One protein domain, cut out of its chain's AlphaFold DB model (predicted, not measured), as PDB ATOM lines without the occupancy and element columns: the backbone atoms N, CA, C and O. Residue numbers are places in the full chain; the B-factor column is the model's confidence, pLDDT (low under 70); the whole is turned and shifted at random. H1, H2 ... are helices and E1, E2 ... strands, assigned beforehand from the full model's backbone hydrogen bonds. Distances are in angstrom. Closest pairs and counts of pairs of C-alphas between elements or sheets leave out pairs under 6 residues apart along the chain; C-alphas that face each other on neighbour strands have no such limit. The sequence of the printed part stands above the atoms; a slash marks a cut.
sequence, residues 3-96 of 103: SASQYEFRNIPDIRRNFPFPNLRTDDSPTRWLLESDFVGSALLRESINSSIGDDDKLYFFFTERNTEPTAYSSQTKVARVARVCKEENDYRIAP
ATOM      1  N   SER A   3     137.176  62.356  16.715       76.00
ATOM      2  CA  SER A   3     136.499  63.396  17.489       76.00
ATOM      3  C   SER A   3     135.663  64.277  16.574       76.00
ATOM      4  O   SER A   3     136.103  64.610  15.475       76.00
ATOM      5  N   ALA A   4     134.493  64.682  17.053       77.56
ATOM      6  CA  ALA A   4     133.652  65.676  16.409       77.56
ATOM      7  C   ALA A   4     133.315  66.757  17.433       77.56
ATOM      8  O   ALA A   4     132.814  66.451  18.515       77.56
ATOM      9  N   SER A   5     133.675  67.999  17.132       74.06
ATOM     10  CA  SER A   5     133.579  69.105  18.086       74.06
ATOM     11  C   SER A   5     133.619  70.453  17.376       74.06
ATOM     12  O   SER A   5     134.056  70.555  16.233       74.06
ATOM     13  N   GLN A   6     133.216  71.506  18.082       71.50
ATOM     14  CA  GLN A   6     133.485  72.874  17.658       71.50
ATOM     15  C   GLN A   6     134.969  73.190  17.895       71.50
ATOM     16  O   GLN A   6     135.481  73.057  19.004       71.50
ATOM     17  N   TYR A   7     135.675  73.539  16.825       63.81
ATOM     18  CA  TYR A   7     137.098  73.832  16.814       63.81
ATOM     19  C   TYR A   7     137.362  75.302  17.175       63.81
ATOM     20  O   TYR A   7     136.787  76.216  16.572       63.81
ATOM     21  N   GLU A   8     138.288  75.496  18.123       63.16
ATOM     22  CA  GLU A   8     138.786  76.787  18.620       63.16
ATOM     23  C   GLU A   8     137.714  77.747  19.181       63.16
ATOM     24  O   GLU A   8     136.521  77.465  19.220       63.16
ATOM     25  N   PHE A   9     138.144  78.944  19.593       65.25
ATOM     26  CA  PHE A   9     137.285  80.057  20.025       65.25
ATOM     27  C   PHE A   9     136.331  80.577  18.931       65.25
ATOM     28  O   PHE A   9     135.565  81.509  19.166       65.25
ATOM     29  N   ARG A  10     136.404  80.018  17.714       62.59
ATOM     30  CA  ARG A  10     135.633  80.438  16.537       62.59
ATOM     31  C   ARG A  10     134.348  79.629  16.331       62.59
ATOM     32  O   ARG A  10     133.620  79.930  15.389       62.59
ATOM     33  N   ASN A  11     134.073  78.629  17.178       67.62
ATOM     34  CA  ASN A  11     132.898  77.755  17.084       67.62
ATOM     35  C   ASN A  11     132.719  77.132  15.685       67.62
ATOM     36  O   ASN A  11     131.615  77.100  15.142       67.62
ATOM     37  N   ILE A  12     133.812  76.670  15.069       73.25
ATOM     38  CA  ILE A  12     133.760  76.059  13.733       73.25
ATOM     39  C   ILE A  12     133.560  74.548  13.903       73.25
ATOM     40  O   ILE A  12     134.477  73.891  14.387       73.25
ATOM     41  N   PRO A  13     132.397  73.975  13.554       73.31
ATOM     42  CA  PRO A  13     132.165  72.537  13.692       73.31
ATOM     43  C   PRO A  13     133.104  71.746  12.778       73.31
ATOM     44  O   PRO A  13     133.302  72.118  11.622       73.31
ATOM     45  N   ASP A  14     133.685  70.663  13.293       76.38
ATOM     46  CA  ASP A  14     134.684  69.890  12.562       76.38
ATOM     47  C   ASP A  14     134.763  68.426  13.044       76.38
ATOM     48  O   ASP A  14     134.555  68.132  14.227       76.38
ATOM     49  N   ILE A  15     135.053  67.506  12.116       77.44
ATOM     50  CA  ILE A  15     135.239  66.071  12.375       77.44
ATOM     51  C   ILE A  15     136.688  65.701  12.038       77.44
ATOM     52  O   ILE A  15     137.158  65.948  10.926       77.44
ATOM     53  N   ARG A  16     137.392  65.065  12.987       75.56
ATOM     54  CA  ARG A  16     138.808  64.682  12.841       75.56
ATOM     55  C   ARG A  16     139.106  63.253  13.239       75.56
ATOM     56  O   ARG A  16     138.480  62.673  14.128       75.56
ATOM     57  N   ARG A  17     140.181  62.738  12.651       75.81
ATOM     58  CA  ARG A  17     140.901  61.545  13.092       75.81
ATOM     59  C   ARG A  17     142.240  61.974  13.687       75.81
ATOM     60  O   ARG A  17     143.126  62.378  12.945       75.81
ATOM     61  N   ASN A  18     142.386  61.852  15.008       70.38
ATOM     62  CA  ASN A  18     143.581  62.297  15.743       70.38
ATOM     63  C   ASN A  18     144.690  61.229  15.820       70.38
ATOM     64  O   ASN A  18     145.809  61.513  16.228       70.38
ATOM     65  N   PHE A  19     144.370  59.962  15.525       66.19
ATOM     66  CA  PHE A  19     145.326  58.853  15.619       66.19
ATOM     67  C   PHE A  19     144.833  57.611  14.863       66.19
ATOM     68  O   PHE A  19     143.632  57.309  14.974       66.19
ATOM     69  N   PRO A  20     145.731  56.807  14.256       66.38
ATOM     70  CA  PRO A  20     147.157  57.072  13.986       66.38
ATOM     71  C   PRO A  20     147.382  58.084  12.853       66.38
ATOM     72  O   PRO A  20     146.494  58.285  12.031       66.38
ATOM     73  N   PHE A  21     148.565  58.708  12.816       59.28
ATOM     74  CA  PHE A  21     148.959  59.653  11.762       59.28
ATOM     75  C   PHE A  21     148.875  59.026  10.356       59.28
ATOM     76  O   PHE A  21     149.152  57.832  10.226       59.28
ATOM     77  N   PRO A  22     148.547  59.812   9.310       59.03
ATOM     78  CA  PRO A  22     148.295  61.261   9.313       59.03
ATOM     79  C   PRO A  22     146.921  61.656   9.887       59.03
ATOM     80  O   PRO A  22     145.966  60.877   9.858       59.03
ATOM     81  N   ASN A  23     146.835  62.872  10.445       62.31
ATOM     82  CA  ASN A  23     145.566  63.430  10.919       62.31
ATOM     83  C   ASN A  23     144.676  63.755   9.720       62.31
ATOM     84  O   ASN A  23     145.121  64.431   8.796       62.31
ATOM     85  N   LEU A  24     143.421  63.315   9.768       64.25
ATOM     86  CA  LEU A  24     142.426  63.626   8.744       64.25
ATOM     87  C   LEU A  24     141.411  64.595   9.322       64.25
ATOM     88  O   LEU A  24     141.007  64.460  10.481       64.25
ATOM     89  N   ARG A  25     141.048  65.588   8.521       64.12
ATOM     90  CA  ARG A  25     140.144  66.677   8.875       64.12
ATOM     91  C   ARG A  25     139.164  66.870   7.727       64.12
ATOM     92  O   ARG A  25     139.534  66.672   6.571       64.12
ATOM     93  N   THR A  26     137.942  67.276   8.040       62.47
ATOM     94  CA  THR A  26     137.051  67.885   7.050       62.47
ATOM     95  C   THR A  26     137.754  69.075   6.382       62.47
ATOM     96  O   THR A  26     138.332  69.914   7.069       62.47
ATOM     97  N   ASP A  27     137.762  69.105   5.048       58.97
ATOM     98  CA  ASP A  27     138.315  70.191   4.231       58.97
ATOM     99  C   ASP A  27     137.734  71.553   4.651       58.97
ATOM    100  O   ASP A  27     136.543  71.667   4.945       58.97
ATOM    101  N   ASP A  28     138.567  72.596   4.632       52.09
ATOM    102  CA  ASP A  28     138.168  73.994   4.879       52.09
ATOM    103  C   ASP A  28     137.553  74.628   3.602       52.09
ATOM    104  O   ASP A  28     137.479  75.854   3.469       52.09
ATOM    105  N   SER A  29     137.118  73.800   2.643       40.91
ATOM    106  CA  SER A  29     136.502  74.229   1.387       40.91
ATOM    107  C   SER A  29     135.328  75.197   1.634       40.91
ATOM    108  O   SER A  29     134.532  75.000   2.555       40.91
ATOM    109  N   PRO A  30     135.164  76.240   0.793       39.28
ATOM    110  CA  PRO A  30     134.167  77.303   0.979       39.28
ATOM    111  C   PRO A  30     132.713  76.803   0.980       39.28
ATOM    112  O   PRO A  30     131.818  77.489   1.477       39.28
ATOM    113  N   THR A  31     132.472  75.587   0.488       44.72
ATOM    114  CA  THR A  31     131.246  74.826   0.732       44.72
ATOM    115  C   THR A  31     131.295  74.269   2.155       44.72
ATOM    116  O   THR A  31     131.624  73.111   2.365       44.72
ATOM    117  N   ARG A  32     131.029  75.116   3.153       60.81
ATOM    118  CA  ARG A  32     131.069  74.777   4.583       60.81
ATOM    119  C   ARG A  32     130.145  73.575   4.855       60.81
ATOM    120  O   ARG A  32     128.938  73.745   4.977       60.81
ATOM    121  N   TRP A  33     130.703  72.362   4.897       67.06
ATOM    122  CA  TRP A  33     129.936  71.104   4.971       67.06
ATOM    123  C   TRP A  33     129.180  70.913   6.285       67.06
ATOM    124  O   TRP A  33     128.288  70.075   6.363       67.06
ATOM    125  N   LEU A  34     129.561  71.677   7.308       71.44
ATOM    126  CA  LEU A  34     128.963  71.699   8.632       71.44
ATOM    127  C   LEU A  34     128.559  73.142   8.948       71.44
ATOM    128  O   LEU A  34     129.411  74.033   9.048       71.44
ATOM    129  N   LEU A  35     127.260  73.393   9.086       75.25
ATOM    130  CA  LEU A  35     126.715  74.737   9.279       75.25
ATOM    131  C   LEU A  35     126.150  74.915  10.681       75.25
ATOM    132  O   LEU A  35     124.992  74.608  10.950       75.25
ATOM    133  N   GLU A  36     126.975  75.468  11.573       79.56
ATOM    134  CA  GLU A  36     126.626  75.622  12.997       79.56
ATOM    135  C   GLU A  36     126.123  74.312  13.612       79.56
ATOM    136  O   GLU A  36     125.113  74.259  14.318       79.56
ATOM    137  N   SER A  37     126.834  73.235  13.285       79.19
ATOM    138  CA  SER A  37     126.462  71.895  13.690       79.19
ATOM    139  C   SER A  37     126.668  71.676  15.191       79.19
ATOM    140  O   SER A  37     127.664  72.108  15.778       79.19
ATOM    141  N   ASP A  38     125.725  70.963  15.792       84.75
ATOM    142  CA  ASP A  38     125.742  70.507  17.175       84.75
ATOM    143  C   ASP A  38     125.784  68.974  17.195       84.75
ATOM    144  O   ASP A  38     124.870  68.311  16.692       84.75
ATOM    145  N   PHE A  39     126.880  68.415  17.707       84.75
ATOM    146  CA  PHE A  39     127.161  66.983  17.653       84.75
ATOM    147  C   PHE A  39     126.491  66.242  18.806       84.75
ATOM    148  O   PHE A  39     126.673  66.580  19.971       84.75
ATOM    149  N   VAL A  40     125.770  65.175  18.468       88.88
ATOM    150  CA  VAL A  40     125.059  64.328  19.434       88.88
ATOM    151  C   VAL A  40     125.913  63.126  19.834       88.88
ATOM    152  O   VAL A  40     125.984  62.776  21.009       88.88
ATOM    153  N   GLY A  41     126.572  62.482  18.866       86.31
ATOM    154  CA  GLY A  41     127.391  61.299  19.124       86.31
ATOM    155  C   GLY A  41     127.949  60.647  17.864       86.31
ATOM    156  O   GLY A  41     127.744  61.127  16.747       86.31
ATOM    157  N   SER A  42     128.658  59.534  18.050       86.88
ATOM    158  CA  SER A  42     129.219  58.736  16.962       86.88
ATOM    159  C   SER A  42     129.083  57.236  17.216       86.88
ATOM    160  O   SER A  42     129.003  56.789  18.360       86.88
ATOM    161  N   ALA A  43     129.045  56.454  16.138       88.00
ATOM    162  CA  ALA A  43     128.945  54.999  16.190       88.00
ATOM    163  C   ALA A  43     129.871  54.357  15.154       88.00
ATOM    164  O   ALA A  43     129.866  54.741  13.985       88.00
ATOM    165  N   LEU A  44     130.661  53.371  15.586       84.00
ATOM    166  CA  LEU A  44     131.515  52.577  14.706       84.00
ATOM    167  C   LEU A  44     130.767  51.319  14.270       84.00
ATOM    168  O   LEU A  44     130.449  50.469  15.103       84.00
ATOM    169  N   LEU A  45     130.554  51.180  12.967       84.12
ATOM    170  CA  LEU A  45     130.048  49.968  12.350       84.12
ATOM    171  C   LEU A  45     131.222  49.184  11.758       84.12
ATOM    172  O   LEU A  45     131.842  49.613  10.783       84.12
ATOM    173  N   ARG A  46     131.541  48.047  12.381       78.44
ATOM    174  CA  ARG A  46     132.638  47.171  11.959       78.44
ATOM    175  C   ARG A  46     132.168  46.146  10.934       78.44
ATOM    176  O   ARG A  46     131.865  45.010  11.293       78.44
ATOM    177  N   GLU A  47     132.088  46.546   9.673       74.44
ATOM    178  CA  GLU A  47     131.734  45.633   8.576       74.44
ATOM    179  C   GLU A  47     132.915  44.751   8.147       74.44
ATOM    180  O   GLU A  47     132.708  43.664   7.607       74.44
ATOM    181  N   SER A  48     134.148  45.144   8.489       69.44
ATOM    182  CA  SER A  48     135.364  44.359   8.237       69.44
ATOM    183  C   SER A  48     135.343  42.951   8.839       69.44
ATOM    184  O   SER A  48     136.018  42.067   8.324       69.44
ATOM    185  N   ILE A  49     134.552  42.701   9.891       66.25
ATOM    186  CA  ILE A  49     134.459  41.380  10.542       66.25
ATOM    187  C   ILE A  49     133.870  40.322   9.592       66.25
ATOM    188  O   ILE A  49     134.234  39.152   9.679       66.25
ATOM    189  N   ASN A  50     132.999  40.734   8.665       63.09
ATOM    190  CA  ASN A  50     132.319  39.842   7.722       63.09
ATOM    191  C   ASN A  50     132.803  40.025   6.271       63.09
ATOM    192  O   ASN A  50     132.247  39.403   5.365       63.09
ATOM    193  N   SER A  51     133.812  40.870   6.040       63.09
ATOM    194  CA  SER A  51     134.351  41.191   4.714       63.09
ATOM    195  C   SER A  51     135.750  40.598   4.567       63.09
ATOM    196  O   SER A  51     136.627  40.837   5.393       63.09
ATOM    197  N   SER A  52     135.989  39.844   3.491       59.28
ATOM    198  CA  SER A  52     137.320  39.306   3.167       59.28
ATOM    199  C   SER A  52     138.342  40.392   2.807       59.28
ATOM    200  O   SER A  52     139.539  40.117   2.803       59.28
ATOM    201  N   ILE A  53     137.874  41.612   2.514       62.62
ATOM    202  CA  ILE A  53     138.687  42.762   2.098       62.62
ATOM    203  C   ILE A  53     139.025  43.669   3.300       62.62
ATOM    204  O   ILE A  53     140.029  44.372   3.280       62.62
ATOM    205  N   GLY A  54     138.264  43.589   4.402       57.34
ATOM    206  CA  GLY A  54     138.645  44.175   5.696       57.34
ATOM    207  C   GLY A  54     138.686  45.710   5.755       57.34
ATOM    208  O   GLY A  54     139.271  46.270   6.689       57.34
ATOM    209  N   ASP A  55     138.084  46.393   4.783       61.19
ATOM    210  CA  ASP A  55     138.208  47.846   4.630       61.19
ATOM    211  C   ASP A  55     136.894  48.629   4.778       61.19
ATOM    212  O   ASP A  55     136.893  49.850   4.859       61.19
ATOM    213  N   ASP A  56     135.766  47.939   4.948       69.56
ATOM    214  CA  ASP A  56     134.432  48.553   4.898       69.56
ATOM    215  C   ASP A  56     133.950  49.184   6.218       69.56
ATOM    216  O   ASP A  56     132.766  49.512   6.343       69.56
ATOM    217  N   ASP A  57     134.824  49.344   7.217       77.31
ATOM    218  CA  ASP A  57     134.452  49.933   8.507       77.31
ATOM    219  C   ASP A  57     133.962  51.376   8.325       77.31
ATOM    220  O   ASP A  57     134.666  52.245   7.803       77.31
ATOM    221  N   LYS A  58     132.745  51.640   8.804       79.50
ATOM    222  CA  LYS A  58     132.066  52.931   8.667       79.50
ATOM    223  C   LYS A  58     131.935  53.581  10.029       79.50
ATOM    224  O   LYS A  58     131.412  52.987  10.971       79.50
ATOM    225  N   LEU A  59     132.383  54.824  10.138       83.00
ATOM    226  CA  LEU A  59     132.144  55.638  11.322       83.00
ATOM    227  C   LEU A  59     131.043  56.648  11.026       83.00
ATOM    228  O   LEU A  59     131.177  57.467  10.120       83.00
ATOM    229  N   TYR A  60     129.975  56.595  11.807       85.94
ATOM    230  CA  TYR A  60     128.839  57.493  11.688       85.94
ATOM    231  C   TYR A  60     128.911  58.588  12.741       85.94
ATOM    232  O   TYR A  60     129.226  58.318  13.899       85.94
ATOM    233  N   PHE A  61     128.575  59.810  12.343       85.94
ATOM    234  CA  PHE A  61     128.415  60.961  13.226       85.94
ATOM    235  C   PHE A  61     127.000  61.496  13.110       85.94
ATOM    236  O   PHE A  61     126.517  61.730  12.005       85.94
ATOM    237  N   PHE A  62     126.368  61.723  14.253       87.25
ATOM    238  CA  PHE A  62     125.015  62.253  14.353       87.25
ATOM    239  C   PHE A  62     125.088  63.681  14.874       87.25
ATOM    240  O   PHE A  62     125.713  63.936  15.909       87.25
ATOM    241  N   PHE A  63     124.465  64.615  14.165       86.44
ATOM    242  CA  PHE A  63     124.461  66.024  14.536       86.44
ATOM    243  C   PHE A  63     123.190  66.718  14.061       86.44
ATOM    244  O   PHE A  63     122.471  66.223  13.195       86.44
ATOM    245  N   THR A  64     122.911  67.881  14.636       86.00
ATOM    246  CA  THR A  64     121.938  68.822  14.075       86.00
ATOM    247  C   THR A  64     122.681  69.989  13.457       86.00
ATOM    248  O   THR A  64     123.728  70.364  13.967       86.00
ATOM    249  N   GLU A  65     122.187  70.574  12.375       83.44
ATOM    250  CA  GLU A  65     122.783  71.777  11.787       83.44
ATOM    251  C   GLU A  65     121.725  72.779  11.345       83.44
ATOM    252  O   GLU A  65     120.540  72.437  11.264       83.44
ATOM    253  N   ARG A  66     122.133  74.028  11.088       80.31
ATOM    254  CA  ARG A  66     121.209  75.048  10.589       80.31
ATOM    255  C   ARG A  66     120.632  74.599   9.249       80.31
ATOM    256  O   ARG A  66     121.364  74.246   8.330       80.31
ATOM    257  N   ASN A  67     119.313  74.703   9.124       74.88
ATOM    258  CA  ASN A  67     118.643  74.472   7.855       74.88
ATOM    259  C   ASN A  67     118.979  75.588   6.843       74.88
ATOM    260  O   ASN A  67     118.694  76.758   7.097       74.88
ATOM    261  N   THR A  68     119.577  75.232   5.705       67.88
ATOM    262  CA  THR A  68     119.895  76.165   4.608       67.88
ATOM    263  C   THR A  68     118.729  76.410   3.659       67.88
ATOM    264  O   THR A  68     118.732  77.418   2.959       67.88
ATOM    265  N   GLU A  69     117.735  75.518   3.643       64.44
ATOM    266  CA  GLU A  69     116.554  75.599   2.781       64.44
ATOM    267  C   GLU A  69     115.274  75.536   3.632       64.44
ATOM    268  O   GLU A  69     114.607  74.498   3.704       64.44
ATOM    269  N   PRO A  70     114.907  76.631   4.325       57.53
ATOM    270  CA  PRO A  70     113.591  76.741   4.935       57.53
ATOM    271  C   PRO A  70     112.544  76.767   3.816       57.53
ATOM    272  O   PRO A  70     112.286  77.796   3.193       57.53
ATOM    273  N   THR A  71     111.958  75.612   3.511       57.88
ATOM    274  CA  THR A  71     110.785  75.541   2.641       57.88
ATOM    275  C   THR A  71     109.629  76.292   3.300       57.88
ATOM    276  O   THR A  71     109.531  76.348   4.525       57.88
ATOM    277  N   ALA A  72     108.717  76.849   2.495       56.88
ATOM    278  CA  ALA A  72     107.580  77.660   2.959       56.88
ATOM    279  C   ALA A  72     106.666  76.971   4.002       56.88
ATOM    280  O   ALA A  72     105.812  77.621   4.600       56.88
ATOM    281  N   TYR A  73     106.853  75.667   4.227       55.34
ATOM    282  CA  TYR A  73     106.090  74.824   5.142       55.34
ATOM    283  C   TYR A  73     106.883  74.356   6.375       55.34
ATOM    284  O   TYR A  73     106.301  73.723   7.253       55.34
ATOM    285  N   SER A  74     108.181  74.664   6.477       57.62
ATOM    286  CA  SER A  74     109.017  74.273   7.613       57.62
ATOM    287  C   SER A  74     109.597  75.496   8.317       57.62
ATOM    288  O   SER A  74     110.491  76.175   7.818       57.62
ATOM    289  N   SER A  75     109.109  75.751   9.531       62.28
ATOM    290  CA  SER A  75     109.694  76.713  10.472       62.28
ATOM    291  C   SER A  75     110.897  76.136  11.234       62.28
ATOM    292  O   SER A  75     111.419  76.779  12.147       62.28
ATOM    293  N   GLN A  76     111.340  74.917  10.896       66.06
ATOM    294  CA  GLN A  76     112.453  74.269  11.580       66.06
ATOM    295  C   GLN A  76     113.774  74.933  11.191       66.06
ATOM    296  O   GLN A  76     114.262  74.834  10.064       66.06
ATOM    297  N   THR A  77     114.370  75.602  12.175       74.81
ATOM    298  CA  THR A  77     115.660  76.295  12.063       74.81
ATOM    299  C   THR A  77     116.855  75.342  12.077       74.81
ATOM    300  O   THR A  77     117.943  75.723  11.641       74.81
ATOM    301  N   LYS A  78     116.660  74.103  12.548       80.25
ATOM    302  CA  LYS A  78     117.677  73.047  12.601       80.25
ATOM    303  C   LYS A  78     117.153  71.737  12.018       80.25
ATOM    304  O   LYS A  78     115.986  71.406  12.210       80.25
ATOM    305  N   VAL A  79     118.035  70.983  11.369       81.94
ATOM    306  CA  VAL A  79     117.764  69.649  10.806       81.94
ATOM    307  C   VAL A  79     118.747  68.627  11.363       81.94
ATOM    308  O   VAL A  79     119.911  68.952  11.589       81.94
ATOM    309  N   ALA A  80     118.289  67.395  11.590       84.19
ATOM    310  CA  ALA A  80     119.160  66.291  11.982       84.19
ATOM    311  C   ALA A  80     119.844  65.694  10.746       84.19
ATOM    312  O   ALA A  80     119.186  65.442   9.736       84.19
ATOM    313  N   ARG A  81     121.154  65.456  10.827       84.06
ATOM    314  CA  ARG A  81     121.962  64.875   9.753       84.06
ATOM    315  C   ARG A  81     122.914  63.813  10.281       84.06
ATOM    316  O   ARG A  81     123.243  63.757  11.468       84.06
ATOM    317  N   VAL A  82     123.336  62.961   9.357       84.56
ATOM    318  CA  VAL A  82     124.308  61.902   9.596       84.56
ATOM    319  C   VAL A  82     125.469  62.116   8.635       84.56
ATOM    320  O   VAL A  82     125.244  62.359   7.457       84.56
ATOM    321  N   ALA A  83     126.702  62.042   9.125       82.00
ATOM    322  CA  ALA A  83     127.894  61.969   8.282       82.00
ATOM    323  C   ALA A  83     128.535  60.593   8.422       82.00
ATOM    324  O   ALA A  83     128.480  59.985   9.495       82.00
ATOM    325  N   ARG A  84     129.169  60.118   7.349       81.00
ATOM    326  CA  ARG A  84     129.890  58.848   7.327       81.00
ATOM    327  C   ARG A  84     131.364  59.091   7.024       81.00
ATOM    328  O   ARG A  84     131.731  59.927   6.207       81.00
ATOM    329  N   VAL A  85     132.232  58.333   7.670       77.44
ATOM    330  CA  VAL A  85     133.650  58.257   7.320       77.44
ATOM    331  C   VAL A  85     133.934  56.827   6.907       77.44
ATOM    332  O   VAL A  85     133.640  55.905   7.672       77.44
ATOM    333  N   CYS A  86     134.473  56.660   5.702       71.38
ATOM    334  CA  CYS A  86     134.927  55.373   5.191       71.38
ATOM    335  C   CYS A  86     136.453  55.299   5.299       71.38
ATOM    336  O   CYS A  86     137.151  56.307   5.137       71.38
ATOM    337  N   LYS A  87     136.959  54.102   5.584       67.69
ATOM    338  CA  LYS A  87     138.361  53.753   5.370       67.69
ATOM    339  C   LYS A  87     138.487  53.315   3.904       67.69
ATOM    340  O   LYS A  87     137.656  52.545   3.445       67.69
ATOM    341  N   GLU A  88     139.428  53.888   3.162       63.12
ATOM    342  CA  GLU A  88     139.719  53.520   1.771       63.12
ATOM    343  C   GLU A  88     141.201  53.173   1.660       63.12
ATOM    344  O   GLU A  88     142.030  54.072   1.628       63.12
ATOM    345  N   GLU A  89     141.510  51.880   1.627       52.66
ATOM    346  CA  GLU A  89     142.753  51.123   1.422       52.66
ATOM    347  C   GLU A  89     144.015  51.609   2.164       52.66
ATOM    348  O   GLU A  89     144.714  50.784   2.746       52.66
ATOM    349  N   ASN A  90     144.307  52.913   2.218       54.56
ATOM    350  CA  ASN A  90     145.344  53.566   3.028       54.56
ATOM    351  C   ASN A  90     145.030  55.035   3.421       54.56
ATOM    352  O   ASN A  90     145.881  55.703   4.009       54.56
ATOM    353  N   ASP A  91     143.830  55.541   3.135       57.53
ATOM    354  CA  ASP A  91     143.361  56.896   3.442       57.53
ATOM    355  C   ASP A  91     141.981  56.844   4.132       57.53
ATOM    356  O   ASP A  91     141.282  55.833   4.080       57.53
ATOM    357  N   TYR A  92     141.577  57.906   4.830       61.25
ATOM    358  CA  TYR A  92     140.207  58.016   5.354       61.25
ATOM    359  C   TYR A  92     139.556  59.259   4.778       61.25
ATOM    360  O   TYR A  92     139.965  60.387   5.055       61.25
ATOM    361  N   ARG A  93     138.486  59.054   4.019       62.09
ATOM    362  CA  ARG A  93     137.709  60.149   3.453       62.09
ATOM    363  C   ARG A  93     136.460  60.372   4.283       62.09
ATOM    364  O   ARG A  93     135.674  59.459   4.540       62.09
ATOM    365  N   ILE A  94     136.290  61.615   4.721       61.47
ATOM    366  CA  ILE A  94     135.049  62.060   5.341       61.47
ATOM    367  C   ILE A  94     134.095  62.385   4.196       61.47
ATOM    368  O   ILE A  94     134.272  63.385   3.505       61.47
ATOM    369  N   ALA A  95     133.114  61.515   3.978       58.38
ATOM    370  CA  ALA A  95     132.082  61.700   2.973       58.38
ATOM    371  C   ALA A  95     130.765  62.011   3.698       58.38
ATOM    372  O   ALA A  95     130.186  61.122   4.333       58.38
ATOM    373  N   PRO A  96     130.264  63.256   3.654       54.69
ATOM    374  CA  PRO A  96     128.932  63.530   4.152       54.69
ATOM    375  C   PRO A  96     127.936  62.845   3.215       54.69
ATOM    376  O   PRO A  96     127.526  63.405   2.203       54.69
TER     377      PRO A  96
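This is residues 3 to 96 of the 103 residues of the protein "semaphorin-4G-like" of Carassius auratus (UniProt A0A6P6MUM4). A strongly twisted sheet of four strands makes a long slab, and the two-stranded hairpin E1 and E2 covers part of one face, a small, partly face-to-face sandwich. At one end of the slab lie H1 and the loop after it, at the other the loop between E4 and E5. The printed part has 94 residues, in the order E1 E2 E3 H1 E4 E5 E6, mostly strand; the large sheet runs E3, E4, E5, E6, all antiparallel. It is only just loose, close to compact, with a radius of gyration of the C-alphas of 15.1 A, and spans 48 by 31 by 22 A.

E3 is residues 38 to 45, 21.5 A; E4, 58 to 66, 24.7 A; E5, 78 to 88, 31.4 A; E6, 91 to 95, ending at C-alpha 95 (132.082, 61.700, 2.973). E1, residues 3 to 7, begins at C-alpha 3 (136.499, 63.396, 17.489); E2 is 12 to 17, H1 47 to 50.

E4, E5 and E6 form a meander, each strand the antiparallel neighbour of the one before. N 43 and O 60 of E3 and E4 are 2.9 A apart, N 83 and O 61 of E5 and E4 2.9 A, N 88 and O 91 of E5 and E6 2.8 A. In the hairpin E1 and E2, N 5 and O 14 are 3.0 A apart. The closest C-alphas of E1 and E3, Ala 4 and Phe 39, are 6.7 A apart. H1 is not on the sheet and is too short for an O i to N i+4 pair; its one O i to N i+3 pair is within hydrogen-bond range.

The C-alphas farthest apart, Ser 52 and Ala 72, are 48.5 A apart. The links E2 to E3 and E4 to E5 are long. The printed part has no cut. Its mean pLDDT is 70.0, with 48 residues under 70, among them 19 to 33 and 87 to 96.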